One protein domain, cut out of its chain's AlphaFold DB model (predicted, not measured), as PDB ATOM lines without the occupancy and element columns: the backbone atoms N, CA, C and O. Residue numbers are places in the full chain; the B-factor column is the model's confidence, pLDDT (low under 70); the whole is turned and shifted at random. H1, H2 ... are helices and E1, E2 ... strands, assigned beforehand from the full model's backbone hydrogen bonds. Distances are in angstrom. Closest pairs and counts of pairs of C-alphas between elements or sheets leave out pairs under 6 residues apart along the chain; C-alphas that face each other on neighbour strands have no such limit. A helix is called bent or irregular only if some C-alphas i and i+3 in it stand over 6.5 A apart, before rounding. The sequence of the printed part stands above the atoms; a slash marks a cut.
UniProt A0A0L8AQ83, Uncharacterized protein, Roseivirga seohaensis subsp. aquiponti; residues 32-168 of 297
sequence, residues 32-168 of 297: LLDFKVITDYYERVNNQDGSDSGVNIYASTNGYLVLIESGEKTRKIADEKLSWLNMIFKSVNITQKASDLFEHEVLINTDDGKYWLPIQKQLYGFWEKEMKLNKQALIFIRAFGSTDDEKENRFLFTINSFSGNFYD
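AT A GLANCE: This is residues 32 to 168 of the 297 residues of an uncharacterized protein of Roseivirga seohaensis subsp. aquiponti (UniProt A0A0L8AQ83). A five-stranded sheet is folded back on itself into a small, nearly closed barrel, with its edge strands E3 and E5 meeting. H1 lies over one face, H2 and H4 on the opposite face. The 137 printed residues run H1 E1 H2 H3 E2 E3 H4 E4 E5, with sheet order E3 E2 E1 E4 E5, antiparallel, class mixed. The whole is compact, radius of gyration of the C-alphas 14.3 A, spanning 44 by 30 by 23 A.

IN THESE COORDINATES: H1, residues 35 to 49, begins at C-alpha 35 (254.268, 242.181, 241.795) and is 21.7 A long. E1, 55 to 76, bends by 139 degrees at residue 72. H2 is 79 to 91, 18.5 A; H3 98 to 101; E2 102 to 110; E3 113 to 120. H4, 121 to 130, is irregular: C-alphas 122 and 125 are 7.0 A apart. E4, 136 to 147, is 27.5 A; E5, 155 to 163, ends at (261.262, 234.277, 254.434).

HOW THE PARTS SIT: In this folded sheet, two leaves facing each other, E3 and E2 face E4 and E5, with E1 as the hinge. N 66 of E1 and O 139 of E4 are within hydrogen-bond range at 2.9 A, as are N 71 of E1 and O 107 of E2 at 2.8 A. Hairpin E2 and E3 has N 108 and O 115 at 2.9 A, hairpin E4 and E5 N 140 and O 161 at 2.9 A. The closest C-alphas of E3 and E5, Ile 119 and Ile 159, are 4.7 A apart. H1's height over the sheet is 8.7 A. The sheet curls round H2, which touches H3, C-alphas of Asn 86 and Ala 98 5.2 A apart. H3 only grazes the sheet. H4's height is 7.4 A. In H1 and H2 every O i to N i+4 pair is within hydrogen-bond range, in H4 3 of 6; H3 is too short.

THE WHOLE: The C-alphas of Gly 50 and Leu 133, the farthest apart, are 44.2 A apart. The printed part has no cut and no long link. Confidence is under 70 at residues 49 to 53, 59 to 61 and 150 to 152.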
ATOM      1  N   LEU A  32     258.107 232.698 240.988       93.25
ATOM      2  CA  LEU A  32     258.733 234.008 241.172       93.25
ATOM      3  C   LEU A  32     258.315 234.970 240.066       93.25
ATOM      4  O   LEU A  32     258.598 234.725 238.892       93.25
ATOM      5  N   LEU A  33     257.672 236.066 240.462       92.81
ATOM      6  CA  LEU A  33     257.281 237.168 239.591       92.81
ATOM      7  C   LEU A  33     257.396 238.496 240.340       92.81
ATOM      8  O   LEU A  33     257.214 238.557 241.557       92.81
ATOM      9  N   ASP A  34     257.637 239.561 239.581       93.31
ATOM     10  CA  ASP A  34     257.454 240.921 240.072       93.31
ATOM     11  C   ASP A  34     255.962 241.173 240.345       93.31
ATOM     12  O   ASP A  34     255.086 240.616 239.667       93.31
ATOM     13  N   PHE A  35     255.647 241.996 241.345       94.31
ATOM     14  CA  PHE A  35     254.268 242.181 241.795       94.31
ATOM     15  C   PHE A  35     253.410 242.811 240.700       94.31
ATOM     16  O   PHE A  35     252.276 242.373 240.494       94.31
ATOM     17  N   LYS A  36     253.972 243.751 239.928       93.31
ATOM     18  CA  LYS A  36     253.273 244.386 238.808       93.31
ATOM     19  C   LYS A  36     252.829 243.388 237.742       93.31
ATOM     20  O   LYS A  36     251.756 243.508 237.161       93.31
ATOM     21  N   VAL A  37     253.643 242.365 237.482       92.50
ATOM     22  CA  VAL A  37     253.294 241.325 236.502       92.50
ATOM     23  C   VAL A  37     252.049 240.558 236.952       92.50
ATOM     24  O   VAL A  37     251.213 240.190 236.122       92.50
ATOM     25  N   ILE A  38     251.911 240.338 238.262       90.94
ATOM     26  CA  ILE A  38     250.769 239.654 238.871       90.94
ATOM     27  C   ILE A  38     249.524 240.540 238.800       90.94
ATOM     28  O   ILE A  38     248.474 240.068 238.354       90.94
ATOM     29  N   THR A  39     249.629 241.808 239.204       91.19
ATOM     30  CA  THR A  39     248.501 242.750 239.189       91.19
ATOM     31  C   THR A  39     248.016 242.997 237.764       91.19
ATOM     32  O   THR A  39     246.848 242.727 237.493       91.19
ATOM     33  N   ASP A  40     248.899 243.340 236.819       90.50
ATOM     34  CA  ASP A  40     248.563 243.556 235.399       90.50
ATOM     35  C   ASP A  40     247.836 242.353 234.786       90.50
ATOM     36  O   ASP A  40     246.952 242.488 233.934       90.50
ATOM     37  N   TYR A  41     248.243 241.144 235.167       89.00
ATOM     38  CA  TYR A  41     247.588 239.929 234.711       89.00
ATOM     39  C   TYR A  41     246.153 239.830 235.238       89.00
ATOM     40  O   TYR A  41     245.241 239.600 234.442       89.00
ATOM     41  N   TYR A  42     245.933 240.052 236.533       87.88
ATOM     42  CA  TYR A  42     244.592 239.978 237.107       87.88
ATOM     43  C   TYR A  42     243.696 241.136 236.662       87.88
ATOM     44  O   TYR A  42     242.504 240.930 236.472       87.88
ATOM     45  N   GLU A  43     244.254 242.311 236.376       87.62
ATOM     46  CA  GLU A  43     243.508 243.401 235.744       87.62
ATOM     47  C   GLU A  43     242.958 243.002 234.374       87.62
ATOM     48  O   GLU A  43     241.792 243.253 234.072       87.62
ATOM     49  N   ARG A  44     243.771 242.335 233.544       86.69
ATOM     50  CA  ARG A  44     243.304 241.831 232.245       86.69
ATOM     51  C   ARG A  44     242.223 240.768 232.399       86.69
ATOM     52  O   ARG A  44     241.268 240.803 231.632       86.69
ATOM     53  N   VAL A  45     242.369 239.856 233.365       84.06
ATOM     54  CA  VAL A  45     241.357 238.827 233.660       84.06
ATOM     55  C   VAL A  45     240.031 239.485 234.048       84.06
ATOM     56  O   VAL A  45     239.014 239.226 233.413       84.06
ATOM     57  N   ASN A  46     240.057 240.419 234.999       85.69
ATOM     58  CA  ASN A  46     238.858 241.115 235.468       85.69
ATOM     59  C   ASN A  46     238.149 241.889 234.341       85.69
ATOM     60  O   ASN A  46     236.925 241.882 234.255       85.69
ATOM     61  N   ASN A  47     238.910 242.526 233.445       81.81
ATOM     62  CA  ASN A  47     238.349 243.287 232.324       81.81
ATOM     63  C   ASN A  47     237.708 242.401 231.239       81.81
ATOM     64  O   ASN A  47     236.916 242.901 230.441       81.81
ATOM     65  N   GLN A  48     238.062 241.115 231.166       76.75
ATOM     66  CA  GLN A  48     237.493 240.174 230.193       76.75
ATOM     67  C   GLN A  48     236.193 239.534 230.679       76.75
ATOM     68  O   GLN A  48     235.315 239.267 229.860       76.75
ATOM     69  N   ASP A  49     236.058 239.316 231.989       66.38
ATOM     70  CA  ASP A  49     234.912 238.606 232.561       66.38
ATOM     71  C   ASP A  49     233.619 239.445 232.574       66.38
ATOM     72  O   ASP A  49     232.534 238.885 232.729       66.38
ATOM     73  N   GLY A  50     233.700 240.770 232.367       58.00
ATOM     74  CA  GLY A  50     232.528 241.648 232.201       58.00
ATOM     75  C   GLY A  50     231.541 241.608 233.376       58.00
ATOM     76  O   GLY A  50     230.352 241.866 233.198       58.00
ATOM     77  N   SER A  51     232.018 241.216 234.558       56.41
ATOM     78  CA  SER A  51     231.210 241.008 235.754       56.41
ATOM     79  C   SER A  51     230.769 242.346 236.354       56.41
ATOM     80  O   SER A  51     231.590 243.066 236.908       56.41
ATOM     81  N   ASP A  52     229.459 242.611 236.348       56.22
ATOM     82  CA  ASP A  52     228.812 243.691 237.123       56.22
ATOM     83  C   ASP A  52     228.798 243.412 238.644       56.22
ATOM     84  O   ASP A  52     228.292 244.210 239.437       56.22
ATOM     85  N   SER A  53     229.297 242.249 239.082       59.31
ATOM     86  CA  SER A  53     229.460 241.959 240.503       59.31
ATOM     87  C   SER A  53     230.765 242.584 240.980       59.31
ATOM     88  O   SER A  53     231.831 242.196 240.513       59.31
ATOM     89  N   GLY A  54     230.693 243.541 241.911       77.06
ATOM     90  CA  GLY A  54     231.860 244.314 242.363       77.06
ATOM     91  C   GLY A  54     232.942 243.541 243.131       77.06
ATOM     92  O   GLY A  54     233.765 244.142 243.826       77.06
ATOM     93  N   VAL A  55     232.930 242.207 243.030       84.38
ATOM     94  CA  VAL A  55     233.949 241.279 243.515       84.38
ATOM     95  C   VAL A  55     234.188 240.199 242.457       84.38
ATOM     96  O   VAL A  55     233.303 239.399 242.160       84.38
ATOM     97  N   ASN A  56     235.417 240.117 241.953       87.75
ATOM     98  CA  ASN A  56     235.873 239.057 241.059       87.75
ATOM     99  C   ASN A  56     236.460 237.899 241.872       87.75
ATOM    100  O   ASN A  56     237.218 238.115 242.823       87.75
ATOM    101  N   ILE A  57     236.138 236.664 241.486       87.50
ATOM    102  CA  ILE A  57     236.587 235.443 242.167       87.50
ATOM    103  C   ILE A  57     237.491 234.645 241.236       87.50
ATOM    104  O   ILE A  57     237.103 234.304 240.121       87.50
ATOM    105  N   TYR A  58     238.676 234.276 241.711       86.38
ATOM    106  CA  TYR A  58     239.612 233.479 240.927       86.38
ATOM    107  C   TYR A  58     239.396 231.991 241.196       86.38
ATOM    108  O   TYR A  58     239.626 231.499 242.298       86.38
ATOM    109  N   ALA A  59     238.977 231.256 240.161       68.00
ATOM    110  CA  ALA A  59     238.665 229.825 240.238       68.00
ATOM    111  C   ALA A  59     239.868 228.932 240.610       68.00
ATOM    112  O   ALA A  59     239.705 227.747 240.897       68.00
ATOM    113  N   SER A  60     241.091 229.464 240.581       69.25
ATOM    114  CA  SER A  60     242.309 228.777 241.011       69.25
ATOM    115  C   SER A  60     243.158 229.705 241.870       69.25
ATOM    116  O   SER A  60     243.419 230.849 241.496       69.25
ATOM    117  N   THR A  61     243.602 229.201 243.023       67.94
ATOM    118  CA  THR A  61     244.449 229.947 243.957       67.94
ATOM    119  C   THR A  61     245.905 229.831 243.533       67.94
ATOM    120  O   THR A  61     246.641 228.952 243.992       67.94
ATOM    121  N   ASN A  62     246.320 230.713 242.633       76.50
ATOM    122  CA  ASN A  62     247.695 230.745 242.153       76.50
ATOM    123  C   ASN A  62     248.642 231.173 243.280       76.50
ATOM    124  O   ASN A  62     248.333 232.087 244.051       76.50
ATOM    125  N   GLY A  63     249.788 230.497 243.378       86.56
ATOM    126  CA  GLY A  63     250.833 230.816 244.344       86.56
ATOM    127  C   GLY A  63     251.970 231.604 243.713       86.56
ATOM    128  O   GLY A  63     252.585 231.122 242.766       86.56
ATOM    129  N   TYR A  64     252.302 232.772 244.251       92.38
ATOM    130  CA  TYR A  64     253.432 233.560 243.754       92.38
ATOM    131  C   TYR A  64     254.476 233.779 244.841       92.38
ATOM    132  O   TYR A  64     254.133 233.924 246.015       92.38
ATOM    133  N   LEU A  65     255.739 233.782 244.432       94.44
ATOM    134  CA  LEU A  65     256.883 234.249 245.206       94.44
ATOM    135  C   LEU A  65     257.132 235.688 244.779       94.44
ATOM    136  O   LEU A  65     257.256 235.951 243.583       94.44
ATOM    137  N   VAL A  66     257.209 236.604 245.735       96.31
ATOM    138  CA  VAL A  66     257.448 238.019 245.443       96.31
ATOM    139  C   VAL A  66     258.498 238.548 246.403       96.31
ATOM    140  O   VAL A  66     258.380 238.375 247.617       96.31
ATOM    141  N   LEU A  67     259.525 239.193 245.859       97.19
ATOM    142  CA  LEU A  67     260.471 239.964 246.655       97.19
ATOM    143  C   LEU A  67     259.864 241.340 246.930       97.19
ATOM    144  O   LEU A  67     259.507 242.055 245.997       97.19
ATOM    145  N   ILE A  68     259.746 241.700 248.202       96.81
ATOM    146  CA  ILE A  68     259.145 242.966 248.627       96.81
ATOM    147  C   ILE A  68     260.050 243.700 249.604       96.81
ATOM    148  O   ILE A  68     260.956 243.110 250.201       96.81
ATOM    149  N   GLU A  69     259.748 244.976 249.819       97.12
ATOM    150  CA  GLU A  69     260.192 245.711 250.999       97.12
ATOM    151  C   GLU A  69     259.041 245.837 251.998       97.12
ATOM    152  O   GLU A  69     257.907 246.157 251.636       97.12
ATOM    153  N   SER A  70     259.317 245.615 253.277       95.44
ATOM    154  CA  SER A  70     258.353 245.860 254.342       95.44
ATOM    155  C   SER A  70     258.072 247.355 254.465       95.44
ATOM    156  O   SER A  70     258.978 248.188 254.508       95.44
ATOM    157  N   GLY A  71     256.796 247.709 254.567       94.44
ATOM    158  CA  GLY A  71     256.359 249.053 254.925       94.44
ATOM    159  C   GLY A  71     256.385 249.325 256.431       94.44
ATOM    160  O   GLY A  71     255.966 250.411 256.828       94.44
ATOM    161  N   GLU A  72     256.800 248.348 257.253       92.00
ATOM    162  CA  GLU A  72     256.895 248.375 258.730       92.00
ATOM    163  C   GLU A  72     255.590 248.697 259.479       92.00
ATOM    164  O   GLU A  72     255.557 248.753 260.709       92.00
ATOM    165  N   LYS A  73     254.486 248.885 258.756       94.44
ATOM    166  CA  LYS A  73     253.170 249.167 259.320       94.44
ATOM    167  C   LYS A  73     252.300 247.927 259.265       94.44
ATOM    168  O   LYS A  73     252.294 247.191 258.278       94.44
ATOM    169  N   THR A  74     251.526 247.741 260.322       96.50
ATOM    170  CA  THR A  74     250.524 246.686 260.433       96.50
ATOM    171  C   THR A  74     249.202 247.311 260.863       96.50
ATOM    172  O   THR A  74     249.182 248.384 261.475       96.50
ATOM    173  N   ARG A  75     248.082 246.688 260.499       96.12
ATOM    174  CA  ARG A  75     246.753 247.086 260.975       96.12
ATOM    175  C   ARG A  75     245.817 245.889 261.016       96.12
ATOM    176  O   ARG A  75     246.064 244.879 260.361       96.12
ATOM    177  N   LYS A  76     244.734 246.008 261.781       97.00
ATOM    178  CA  LYS A  76     243.639 245.036 261.738       97.00
ATOM    179  C   LYS A  76     242.973 245.085 260.358       97.00
ATOM    180  O   LYS A  76     242.778 246.172 259.816       97.00
ATOM    181  N   ILE A  77     242.623 243.924 259.811       94.94
ATOM    182  CA  ILE A  77     241.901 243.833 258.537       94.94
ATOM    183  C   ILE A  77     240.498 244.426 258.713       94.94
ATOM    184  O   ILE A  77     239.835 244.174 259.720       94.94
ATOM    185  N   ALA A  78     240.042 245.200 257.727       92.06
ATOM    186  CA  ALA A  78     238.679 245.717 257.698       92.06
ATOM    187  C   ALA A  78     237.645 244.576 257.631       92.06
ATOM    188  O   ALA A  78     237.818 243.614 256.879       92.06
ATOM    189  N   ASP A  79     236.539 244.709 258.371       91.31
ATOM    190  CA  ASP A  79     235.483 243.686 258.432       91.31
ATOM    191  C   ASP A  79     234.895 243.376 257.042       91.31
ATOM    192  O   ASP A  79     234.582 242.225 256.732       91.31
ATOM    193  N   GLU A  80     234.817 244.383 256.172       89.94
ATOM    194  CA  GLU A  80     234.371 244.242 254.783       89.94
ATOM    195  C   GLU A  80     235.306 243.338 253.960       89.94
ATOM    196  O   GLU A  80     234.849 242.387 253.324       89.94
ATOM    197  N   LYS A  81     236.627 243.538 254.063       91.12
ATOM    198  CA  LYS A  81     237.633 242.699 253.387       91.12
ATOM    199  C   LYS A  81     237.588 241.252 253.878       91.12
ATOM    200  O   LYS A  81     237.678 240.321 253.077       91.12
ATOM    201  N   LEU A  82     237.384 241.044 255.183       92.12
ATOM    202  CA  LEU A  82     237.155 239.707 255.748       92.12
ATOM    203  C   LEU A  82     235.856 239.077 255.229       92.12
ATOM    204  O   LEU A  82     235.824 237.871 254.983       92.12
ATOM    205  N   SER A  83     234.795 239.865 255.048       91.31
ATOM    206  CA  SER A  83     233.530 239.400 254.468       91.31
ATOM    207  C   SER A  83     233.714 238.919 253.026       91.31
ATOM    208  O   SER A  83     233.301 237.803 252.697       91.31
ATOM    209  N   TRP A  84     234.419 239.687 252.187       91.69
ATOM    210  CA  TRP A  84     234.736 239.281 250.812       91.69
ATOM    211  C   TRP A  84     235.592 238.016 250.758       91.69
ATOM    212  O   TRP A  84     235.263 237.087 250.022       91.69
ATOM    213  N   LEU A  85     236.636 237.921 251.586       91.62
ATOM    214  CA  LEU A  85     237.454 236.708 251.670       91.62
ATOM    215  C   LEU A  85     236.632 235.492 252.119       91.62
ATOM    216  O   LEU A  85     236.779 234.417 251.546       91.62
ATOM    217  N   ASN A  86     235.728 235.646 253.091       92.56
ATOM    218  CA  ASN A  86     234.821 234.571 253.513       92.56
ATOM    219  C   ASN A  86     233.890 234.118 252.380       92.56
ATOM    220  O   ASN A  86     233.671 232.917 252.202       92.56
ATOM    221  N   MET A  87     233.340 235.067 251.618       90.69
ATOM    222  CA  MET A  87     232.499 234.775 250.458       90.69
ATOM    223  C   MET A  87     233.275 233.982 249.402       90.69
ATOM    224  O   MET A  87     232.776 232.963 248.923       90.69
ATOM    225  N   ILE A  88     234.503 234.406 249.091       89.81
ATOM    226  CA  ILE A  88     235.373 233.716 248.133       89.81
ATOM    227  C   ILE A  88     235.757 232.327 248.641       89.81
ATOM    228  O   ILE A  88     235.659 231.356 247.903       89.81
ATOM    229  N   PHE A  89     236.144 232.192 249.908       90.19
ATOM    230  CA  PHE A  89     236.520 230.892 250.470       90.19
ATOM    231  C   PHE A  89     235.368 229.899 250.351       90.19
ATOM    232  O   PHE A  89     235.568 228.775 249.892       90.19
ATOM    233  N   LYS A  90     234.141 230.344 250.643       89.06
ATOM    234  CA  LYS A  90     232.941 229.531 250.456       89.06
ATOM    235  C   LYS A  90     232.714 229.146 248.990       89.06
ATOM    236  O   LYS A  90     232.331 228.007 248.737       89.06
ATOM    237  N   SER A  91     232.931 230.055 248.036       87.62
ATOM    238  CA  SER A  91     232.713 229.766 246.610       87.62
ATOM    239  C   SER A  91     233.750 228.799 246.028       87.62
ATOM    240  O   SER A  91     233.413 228.020 245.139       87.62
ATOM    241  N   VAL A  92     234.972 228.782 246.569       84.75
ATOM    242  CA  VAL A  92     236.049 227.856 246.167       84.75
ATOM    243  C   VAL A  92     236.189 226.641 247.101       84.75
ATOM    244  O   VAL A  92     237.213 225.962 247.095       84.75
ATOM    245  N   ASN A  93     235.148 226.330 247.886       84.94
ATOM    246  CA  ASN A  93     235.063 225.179 248.801       84.94
ATOM    247  C   ASN A  93     236.153 225.111 249.893       84.94
ATOM    248  O   ASN A  93     236.468 224.036 250.405       84.94
ATOM    249  N   ILE A  94     236.700 226.253 250.303       84.56
ATOM    250  CA  ILE A  94     237.520 226.361 251.511       84.56
ATOM    251  C   ILE A  94     236.577 226.418 252.718       84.56
ATOM    252  O   ILE A  94     235.749 227.315 252.853       84.56
ATOM    253  N   THR A  95     236.697 225.428 253.602       83.44
ATOM    254  CA  THR A  95     235.792 225.230 254.750       83.44
ATOM    255  C   THR A  95     236.080 226.160 255.929       83.44
ATOM    256  O   THR A  95     235.203 226.401 256.757       83.44
ATOM    257  N   GLN A  96     237.305 226.676 256.017       87.12
ATOM    258  CA  GLN A  96     237.751 227.577 257.079       87.12
ATOM    259  C   GLN A  96     237.283 229.003 256.794       87.12
ATOM    260  O   GLN A  96     237.296 229.443 255.645       87.12
ATOM    261  N   LYS A  97     236.908 229.758 257.833       90.81
ATOM    262  CA  LYS A  97     236.600 231.180 257.658       90.81
ATOM    263  C   LYS A  97     237.896 231.967 257.498       90.81
ATOM    264  O   LYS A  97     238.881 231.718 258.192       90.81
ATOM    265  N   ALA A  98     237.879 232.983 256.646       90.81
ATOM    266  CA  ALA A  98     238.982 233.922 256.498       90.81
ATOM    267  C   ALA A  98     239.352 234.575 257.838       90.81
ATOM    268  O   ALA A  98     240.531 234.698 258.145       90.81
ATOM    269  N   SER A  99     238.361 234.894 258.679       89.50
ATOM    270  CA  SER A  99     238.576 235.441 260.027       89.50
ATOM    271  C   SER A  99     239.299 234.489 260.980       89.50
ATOM    272  O   SER A  99     239.853 234.932 261.983       89.50
ATOM    273  N   ASP A 100     239.281 233.182 260.711       90.94
ATOM    274  CA  ASP A 100     239.990 232.199 261.531       90.94
ATOM    275  C   ASP A 100     241.478 232.187 261.171       90.94
ATOM    276  O   ASP A 100     242.318 232.024 262.056       90.94
ATOM    277  N   LEU A 101     241.796 232.454 259.902       92.88
ATOM    278  CA  LEU A 101     243.138 232.407 259.325       92.88
ATOM    279  C   LEU A 101     243.871 233.754 259.337       92.88
ATOM    280  O   LEU A 101     245.092 233.789 259.482       92.88
ATOM    281  N   PHE A 102     243.133 234.852 259.199       95.94
ATOM    282  CA  PHE A 102     243.654 236.201 259.015       95.94
ATOM    283  C   PHE A 102     243.009 237.164 260.013       95.94
ATOM    284  O   PHE A 102     241.827 237.058 260.334       95.94
ATOM    285  N   GLU A 103     243.799 238.112 260.509       97.06
ATOM    286  CA  GLU A 103     243.342 239.152 261.449       97.06
ATOM    287  C   GLU A 103     244.018 240.492 261.195       97.06
ATOM    288  O   GLU A 103     243.380 241.541 261.294       97.06
ATOM    289  N   HIS A 104     245.294 240.443 260.818       97.69
ATOM    290  CA  HIS A 104     246.104 241.606 260.509       97.69
ATOM    291  C   HIS A 104     246.497 241.611 259.035       97.69
ATOM    292  O   HIS A 104     246.667 240.563 258.408       97.69
ATOM    293  N   GLU A 105     246.667 242.809 258.499       96.88
ATOM    294  CA  GLU A 105     247.349 243.046 257.239       96.88
ATOM    295  C   GLU A 105     248.605 243.875 257.469       96.88
ATOM    296  O   GLU A 105     248.713 244.665 258.415       96.88
ATOM    297  N   VAL A 106     249.578 243.648 256.599       96.81
ATOM    298  CA  VAL A 106     250.890 244.285 256.640       96.81
ATOM    299  C   VAL A 106     251.048 245.155 255.407       96.81
ATOM    300  O   VAL A 106     250.596 244.794 254.317       96.81
ATOM    301  N   LEU A 107     251.663 246.319 255.588       96.00
ATOM    302  CA  LEU A 107     252.003 247.194 254.481       96.00
ATOM    303  C   LEU A 107     253.254 246.648 253.801       96.00
ATOM    304  O   LEU A 107     254.288 246.487 254.452       96.00
ATOM    305  N   ILE A 108     253.169 246.406 252.501       95.88
ATOM    306  CA  ILE A 108     254.304 246.037 251.657       95.88
ATOM    307  C   ILE A 108     254.538 247.122 250.608       95.88
ATOM    308  O   ILE A 108     253.591 247.733 250.108       95.88
ATOM    309  N   ASN A 109     255.802 247.354 250.275       96.06
ATOM    310  CA  ASN A 109     256.211 248.145 249.126       96.06
ATOM    311  C   ASN A 109     256.691 247.179 248.037       96.06
ATOM    312  O   ASN A 109     257.496 246.280 248.290       96.06
ATOM    313  N   THR A 110     256.170 247.371 246.834       95.19
ATOM    314  CA  THR A 110     256.415 246.536 245.657       95.19
ATOM    315  C   THR A 110     256.832 247.418 244.482       95.19
ATOM    316  O   THR A 110     256.808 248.648 244.581       95.19
ATOM    317  N   ASP A 111     257.170 246.800 243.357       94.31
ATOM    318  CA  ASP A 111     257.430 247.476 242.085       94.31
ATOM    319  C   ASP A 111     256.183 248.144 241.470       94.31
ATOM    320  O   ASP A 111     256.329 249.052 240.654       94.31
ATOM    321  N   ASP A 112     254.975 247.761 241.900       92.94
ATOM    322  CA  ASP A 112     253.700 248.355 241.452       92.94
ATOM    323  C   ASP A 112     253.147 249.416 242.423       92.94
ATOM    324  O   ASP A 112     252.176 250.112 242.139       92.94
ATOM    325  N   GLY A 113     253.766 249.563 243.598       92.50
ATOM    326  CA  GLY A 113     253.322 250.489 244.638       92.50
ATOM    327  C   GLY A 113     253.146 249.835 246.003       92.50
ATOM    328  O   GLY A 113     253.792 248.837 246.332       92.50
ATOM    329  N   LYS A 114     252.304 250.446 246.840       94.00
ATOM    330  CA  LYS A 114     252.107 250.043 248.238       94.00
ATOM    331  C   LYS A 114     250.779 249.332 248.423       94.00
ATOM    332  O   LYS A 114     249.748 249.872 248.034       94.00
ATOM    333  N   TYR A 115     250.808 248.186 249.095       94.00
ATOM    334  CA  TYR A 115     249.625 247.352 249.296       94.00
ATOM    335  C   TYR A 115     249.508 246.895 250.741       94.00
ATOM    336  O   TYR A 115     250.504 246.604 251.402       94.00
ATOM    337  N   TRP A 116     248.269 246.800 251.210       95.38
ATOM    338  CA  TRP A 116     247.935 246.148 252.466       95.38
ATOM    339  C   TRP A 116     247.476 244.726 252.184       95.38
ATOM    340  O   TRP A 116     246.393 244.526 251.623       95.38
ATOM    341  N   LEU A 117     248.299 243.750 252.567       95.81
ATOM    342  CA  LEU A 117     247.983 242.339 252.370       95.81
ATOM    343  C   LEU A 117     247.703 241.644 253.706       95.81
ATOM    344  O   LEU A 117     248.548 241.702 254.607       95.81
ATOM    345  N   PRO A 118     246.558 240.950 253.842       96.81
ATOM    346  CA  PRO A 118     246.317 240.013 254.930       96.81
ATOM    347  C   PRO A 118     247.464 239.015 255.081       96.81
ATOM    348  O   PRO A 118     247.876 238.384 254.108       96.81
ATOM    349  N   ILE A 119     247.946 238.835 256.308       97.12
ATOM    350  CA  ILE A 119     248.964 237.840 256.655       97.12
ATOM    351  C   ILE A 119     248.357 236.786 257.576       97.12
ATOM    352  O   ILE A 119     247.544 237.107 258.449       97.12
ATOM    353  N   GLN A 120     248.719 235.516 257.374       96.00
ATOM    354  CA  GLN A 120     248.250 234.451 258.260       96.00
ATOM    355  C   GLN A 120     248.602 234.762 259.718       96.00
ATOM    356  O   GLN A 120     249.728 235.164 260.029       96.00
ATOM    357  N   LYS A 121     247.651 234.532 260.628       95.25
ATOM    358  CA  LYS A 121     247.802 234.824 262.063       95.25
ATOM    359  C   LYS A 121     249.070 234.215 262.658       95.25
ATOM    360  O   LYS A 121     249.745 234.863 263.450       95.25
ATOM    361  N   GLN A 122     249.406 232.991 262.255       94.75
ATOM    362  CA  GLN A 122     250.575 232.267 262.753       94.75
ATOM    363  C   GLN A 122     251.896 232.944 262.361       94.75
ATOM    364  O   GLN A 122     252.888 232.786 263.065       94.75
ATOM    365  N   LEU A 123     251.910 233.708 261.266       95.94
ATOM    366  CA  LEU A 123     253.095 234.384 260.740       95.94
ATOM    367  C   LEU A 123     253.266 235.799 261.297       95.94
ATOM    368  O   LEU A 123     254.383 236.305 261.337       95.94
ATOM    369  N   TYR A 124     252.180 236.435 261.743       96.38
ATOM    370  CA  TYR A 124     252.167 237.846 262.137       96.38
ATOM    371  C   TYR A 124     253.223 238.189 263.199       96.38
ATOM    372  O   TYR A 124     254.013 239.113 263.018       96.38
ATOM    373  N   GLY A 125     253.307 237.396 264.271       95.44
ATOM    374  CA  GLY A 125     254.283 237.638 265.338       95.44
ATOM    375  C   GLY A 125     255.743 237.465 264.897       95.44
ATOM    376  O   GLY A 125     256.629 238.093 265.477       95.44
ATOM    377  N   PHE A 126     256.008 236.631 263.884       96.06
ATOM    378  CA  PHE A 126     257.338 236.502 263.279       96.06
ATOM    379  C   PHE A 126     257.630 237.691 262.369       96.06
ATOM    380  O   PHE A 126     258.681 238.309 262.502       96.06
ATOM    381  N   TRP A 127     256.664 238.080 261.534       95.94
ATOM    382  CA  TRP A 127     256.764 239.248 260.663       95.94
ATOM    383  C   TRP A 127     257.135 240.512 261.442       95.94
ATOM    384  O   TRP A 127     258.093 241.197 261.090       95.94
ATOM    385  N   GLU A 128     256.435 240.802 262.543       94.62
ATOM    386  CA  GLU A 128     256.712 241.988 263.364       94.62
ATOM    387  C   GLU A 128     258.116 242.005 263.976       94.62
ATOM    388  O   GLU A 128     258.649 243.075 264.276       94.62
ATOM    389  N   LYS A 129     258.707 240.832 264.214       93.69
ATOM    390  CA  LYS A 129     260.060 240.713 264.762       93.69
ATOM    391  C   LYS A 129     261.100 240.816 263.658       93.69
ATOM    392  O   LYS A 129     262.034 241.602 263.778       93.69
ATOM    393  N   GLU A 130     260.930 240.046 262.591       94.44
ATOM    394  CA  GLU A 130     261.904 239.936 261.509       94.44
ATOM    395  C   GLU A 130     261.963 241.201 260.661       94.44
ATOM    396  O   GLU A 130     263.056 241.655 260.342       94.44
ATOM    397  N   MET A 131     260.824 241.829 260.357       94.06
ATOM    398  CA  MET A 131     260.797 243.014 259.493       94.06
ATOM    399  C   MET A 131     261.323 244.287 260.162       94.06
ATOM    400  O   MET A 131     261.558 245.283 259.488       94.06
ATOM    401  N   LYS A 132     261.549 244.262 261.482       87.81
ATOM    402  CA  LYS A 132     262.318 245.308 262.180       87.81
ATOM    403  C   LYS A 132     263.820 245.196 261.922       87.81
ATOM    404  O   LYS A 132     264.537 246.178 262.077       87.81
ATOM    405  N   LEU A 133     264.296 243.995 261.598       87.88
ATOM    406  CA  LEU A 133     265.706 243.698 261.346       87.88
ATOM    407  C   LEU A 133     266.007 243.711 259.846       87.88
ATOM    408  O   LEU A 133     267.011 244.273 259.418       87.88
ATOM    409  N   ASN A 134     265.106 243.127 259.058       86.88
ATOM    410  CA  ASN A 134     265.232 242.952 257.622       86.88
ATOM    411  C   ASN A 134     264.182 243.797 256.908       86.88
ATOM    412  O   ASN A 134     262.984 243.583 257.067       86.88
ATOM    413  N   LYS A 135     264.622 244.740 256.075       91.06
ATOM    414  CA  LYS A 135     263.691 245.563 255.292       91.06
ATOM    415  C   LYS A 135     263.070 244.820 254.118       91.06
ATOM    416  O   LYS A 135     262.044 245.261 253.619       91.06
ATOM    417  N   GLN A 136     263.685 243.732 253.668       95.50
ATOM    418  CA  GLN A 136     263.238 242.948 252.522       95.50
ATOM    419  C   GLN A 136     262.800 241.557 252.959       95.50
ATOM    420  O   GLN A 136     263.366 240.990 253.894       95.50
ATOM    421  N   ALA A 137     261.815 241.004 252.259       96.88
ATOM    422  CA  ALA A 137     261.355 239.639 252.468       96.88
ATOM    423  C   ALA A 137     260.944 238.992 251.149       96.88
ATOM    424  O   ALA A 137     260.468 239.662 250.229       96.88
ATOM    425  N   LEU A 138     261.073 237.670 251.092       97.75
ATOM    426  CA  LEU A 138     260.433 236.855 250.070       97.75
ATOM    427  C   LEU A 138     259.074 236.416 250.610       97.75
ATOM    428  O   LEU A 138     259.020 235.634 251.558       97.75
ATOM    429  N   ILE A 139     257.980 236.912 250.041       97.25
ATOM    430  CA  ILE A 139     256.624 236.547 250.460       97.25
ATOM    431  C   ILE A 139     255.994 235.546 249.499       97.25
ATOM    432  O   ILE A 139     256.248 235.552 248.295       97.25
ATOM    433  N   PHE A 140     255.128 234.704 250.050       95.38
ATOM    434  CA  PHE A 140     254.383 233.690 249.326       95.38
ATOM    435  C   PHE A 140     252.925 234.107 249.320       95.38
ATOM    436  O   PHE A 140     252.234 233.964 250.334       95.38
ATOM    437  N   ILE A 141     252.455 234.626 248.191       94.25
ATOM    438  CA  ILE A 141     251.089 235.119 248.084       94.25
ATOM    439  C   ILE A 141     250.152 234.086 247.468       94.25
ATOM    440  O   ILE A 141     250.557 233.243 246.659       94.25
ATOM    441  N   ARG A 142     248.881 234.140 247.861       91.81
ATOM    442  CA  ARG A 142     247.770 233.479 247.171       91.81
ATOM    443  C   ARG A 142     246.812 234.532 246.656       91.81
ATOM    444  O   ARG A 142     246.432 235.429 247.401       91.81
ATOM    445  N   ALA A 143     246.430 234.407 245.392       91.50
ATOM    446  CA  ALA A 143     245.458 235.289 244.769       91.50
ATOM    447  C   ALA A 143     244.067 234.647 244.795       91.50
ATOM    448  O   ALA A 143     243.857 233.610 244.166       91.50
ATOM    449  N   PHE A 144     243.131 235.257 245.527       90.38
ATOM    450  CA  PHE A 144     241.762 234.747 245.670       90.38
ATOM    451  C   PHE A 144     240.740 235.501 244.824       90.38
ATOM    452  O   PHE A 144     239.771 234.909 244.353       90.38
ATOM    453  N   GLY A 145     240.945 236.798 244.633       90.44
ATOM    454  CA  GLY A 145     240.007 237.637 243.910       90.44
ATOM    455  C   GLY A 145     240.442 239.090 243.885       90.44
ATOM    456  O   GLY A 145     241.544 239.443 244.325       90.44
ATOM    457  N   SER A 146     239.534 239.932 243.425       90.44
ATOM    458  CA  SER A 146     239.665 241.380 243.499       90.44
ATOM    459  C   SER A 146     238.307 242.041 243.696       90.44
ATOM    460  O   SER A 146     237.274 241.392 243.577       90.44
ATOM    461  N   THR A 147     238.305 243.338 243.955       87.62
ATOM    462  CA  THR A 147     237.106 244.170 244.079       87.62
ATOM    463  C   THR A 147     237.199 245.385 243.167       87.62
ATOM    464  O   THR A 147     238.293 245.727 242.717       87.62
ATOM    465  N   ASP A 148     236.082 246.083 242.988       78.56
ATOM    466  CA  ASP A 148     236.034 247.348 242.241       78.56
ATOM    467  C   ASP A 148     236.593 248.550 243.032       78.56
ATOM    468  O   ASP A 148     236.708 249.647 242.493       78.56
ATOM    469  N   ASP A 149     236.957 248.363 244.310       70.00
ATOM    470  CA  ASP A 149     237.708 249.357 245.091       70.00
ATOM    471  C   ASP A 149     238.998 249.747 244.348       70.00
ATOM    472  O   ASP A 149     239.836 248.903 244.034       70.00
ATOM    473  N   GLU A 150     239.167 251.041 244.071       61.34
ATOM    474  CA  GLU A 150     240.277 251.550 243.266       61.34
ATOM    475  C   GLU A 150     241.630 251.572 243.998       61.34
ATOM    476  O   GLU A 150     242.648 251.822 243.347       61.34
ATOM    477  N   LYS A 151     241.697 251.369 245.327       67.69
ATOM    478  CA  LYS A 151     242.947 251.629 246.075       67.69
ATOM    479  C   LYS A 151     243.399 250.520 247.016       67.69
ATOM    480  O   LYS A 151     244.340 249.802 246.691       67.69
ATOM    481  N   GLU A 152     242.827 250.405 248.214       68.81
ATOM    482  CA  GLU A 152     243.468 249.623 249.291       68.81
ATOM    483  C   GLU A 152     243.023 248.159 249.363       68.81
ATOM    484  O   GLU A 152     243.787 247.310 249.834       68.81
ATOM    485  N   ASN A 153     241.809 247.844 248.907       71.19
ATOM    486  CA  ASN A 153     241.264 246.485 248.981       71.19
ATOM    487  C   ASN A 153     241.070 245.827 247.622       71.19
ATOM    488  O   ASN A 153     240.543 244.718 247.563       71.19
ATOM    489  N   ARG A 154     241.563 246.482 246.565       83.62
ATOM    490  CA  ARG A 154     241.413 246.029 245.188       83.62
ATOM    491  C   ARG A 154     241.798 244.574 245.015       83.62
ATOM    492  O   ARG A 154     241.019 243.820 244.461       83.62
ATOM    493  N   PHE A 155     242.978 244.168 245.478       90.44
ATOM    494  CA  PHE A 155     243.422 242.781 245.377       90.44
ATOM    495  C   PHE A 155     243.201 242.045 246.693       90.44
ATOM    496  O   PHE A 155     243.723 242.424 247.742       90.44
ATOM    497  N   LEU A 156     242.476 240.931 246.619       92.50
ATOM    498  CA  LEU A 156     242.257 240.015 247.734       92.50
ATOM    499  C   LEU A 156     243.362 238.953 247.733       92.50
ATOM    500  O   LEU A 156     243.116 237.748 247.649       92.50
ATOM    501  N   PHE A 157     244.609 239.428 247.756       94.25
ATOM    502  CA  PHE A 157     245.797 238.590 247.882       94.25
ATOM    503  C   PHE A 157     246.152 238.419 249.352       94.25
ATOM    504  O   PHE A 157     245.998 239.347 250.142       94.25
ATOM    505  N   THR A 158     246.662 237.254 249.724       94.88
ATOM    506  CA  THR A 158     247.068 236.973 251.107       94.88
ATOM    507  C   THR A 158     248.495 236.469 251.169       94.88
ATOM    508  O   THR A 158     248.929 235.766 250.263       94.88
ATOM    509  N   ILE A 159     249.203 236.775 252.252       96.56
ATOM    510  CA  ILE A 159     250.527 236.236 252.563       96.56
ATOM    511  C   ILE A 159     250.353 234.946 253.370       96.56
ATOM    512  O   ILE A 159     249.866 234.959 254.505       96.56
ATOM    513  N   ASN A 160     250.761 233.828 252.773       93.56
ATOM    514  CA  ASN A 160     250.599 232.480 253.324       93.56
ATOM    515  C   ASN A 160     251.896 231.890 253.878       93.56
ATOM    516  O   ASN A 160     251.858 230.883 254.575       93.56
ATOM    517  N   SER A 161     253.028 232.494 253.538       95.00
ATOM    518  CA  SER A 161     254.352 232.216 254.089       95.00
ATOM    519  C   SER A 161     255.268 233.393 253.753       95.00
ATOM    520  O   SER A 161     254.949 234.193 252.866       95.00
ATOM    521  N   PHE A 162     256.400 233.508 254.436       95.94
ATOM    522  CA  PHE A 162     257.469 234.422 254.055       95.94
ATOM    523  C   PHE A 162     258.825 233.901 254.539       95.94
ATOM    524  O   PHE A 162     258.885 233.093 255.463       95.94
ATOM    525  N   SER A 163     259.898 234.388 253.921       95.69
ATOM    526  CA  SER A 163     261.262 234.277 254.434       95.69
ATOM    527  C   SER A 163     261.830 235.676 254.657       95.69
ATOM    528  O   SER A 163     261.936 236.461 253.707       95.69
ATOM    529  N   GLY A 164     262.188 235.995 255.905       92.56
ATOM    530  CA  GLY A 164     262.873 237.244 256.241       92.56
ATOM    531  C   GLY A 164     264.316 237.288 255.739       92.56
ATOM    532  O   GLY A 164     264.817 238.367 255.433       92.56
ATOM    533  N   ASN A 165     264.970 236.131 255.581       94.94
ATOM    534  CA  ASN A 165     266.185 236.017 254.778       94.94
ATOM    535  C   ASN A 165     265.794 235.653 253.341       94.94
ATOM    536  O   ASN A 165     265.818 234.490 252.931       94.94
ATOM    537  N   PHE A 166     265.377 236.669 252.585       95.44
ATOM    538  CA  PHE A 166     264.842 236.476 251.238       95.44
ATOM    539  C   PHE A 166     265.829 235.766 250.302       95.44
ATOM    540  O   PHE A 166     265.394 235.039 249.415       95.44
ATOM    541  N   TYR A 167     267.137 235.966 250.494       96.69
ATOM    542  CA  TYR A 167     268.165 235.397 249.629       96.69
ATOM    543  C   TYR A 167     268.254 233.878 249.794       96.69
ATOM    544  O   TYR A 167     268.169 233.149 248.805       96.69
ATOM    545  N   ASP A 168     268.321 233.400 251.038       95.81
ATOM    546  CA  ASP A 168     268.294 231.962 251.333       95.81
ATOM    547  C   ASP A 168     266.949 231.345 250.919       95.81
ATOM    548  O   ASP A 168     266.913 230.272 250.323       95.81
TER     549      ASP A 168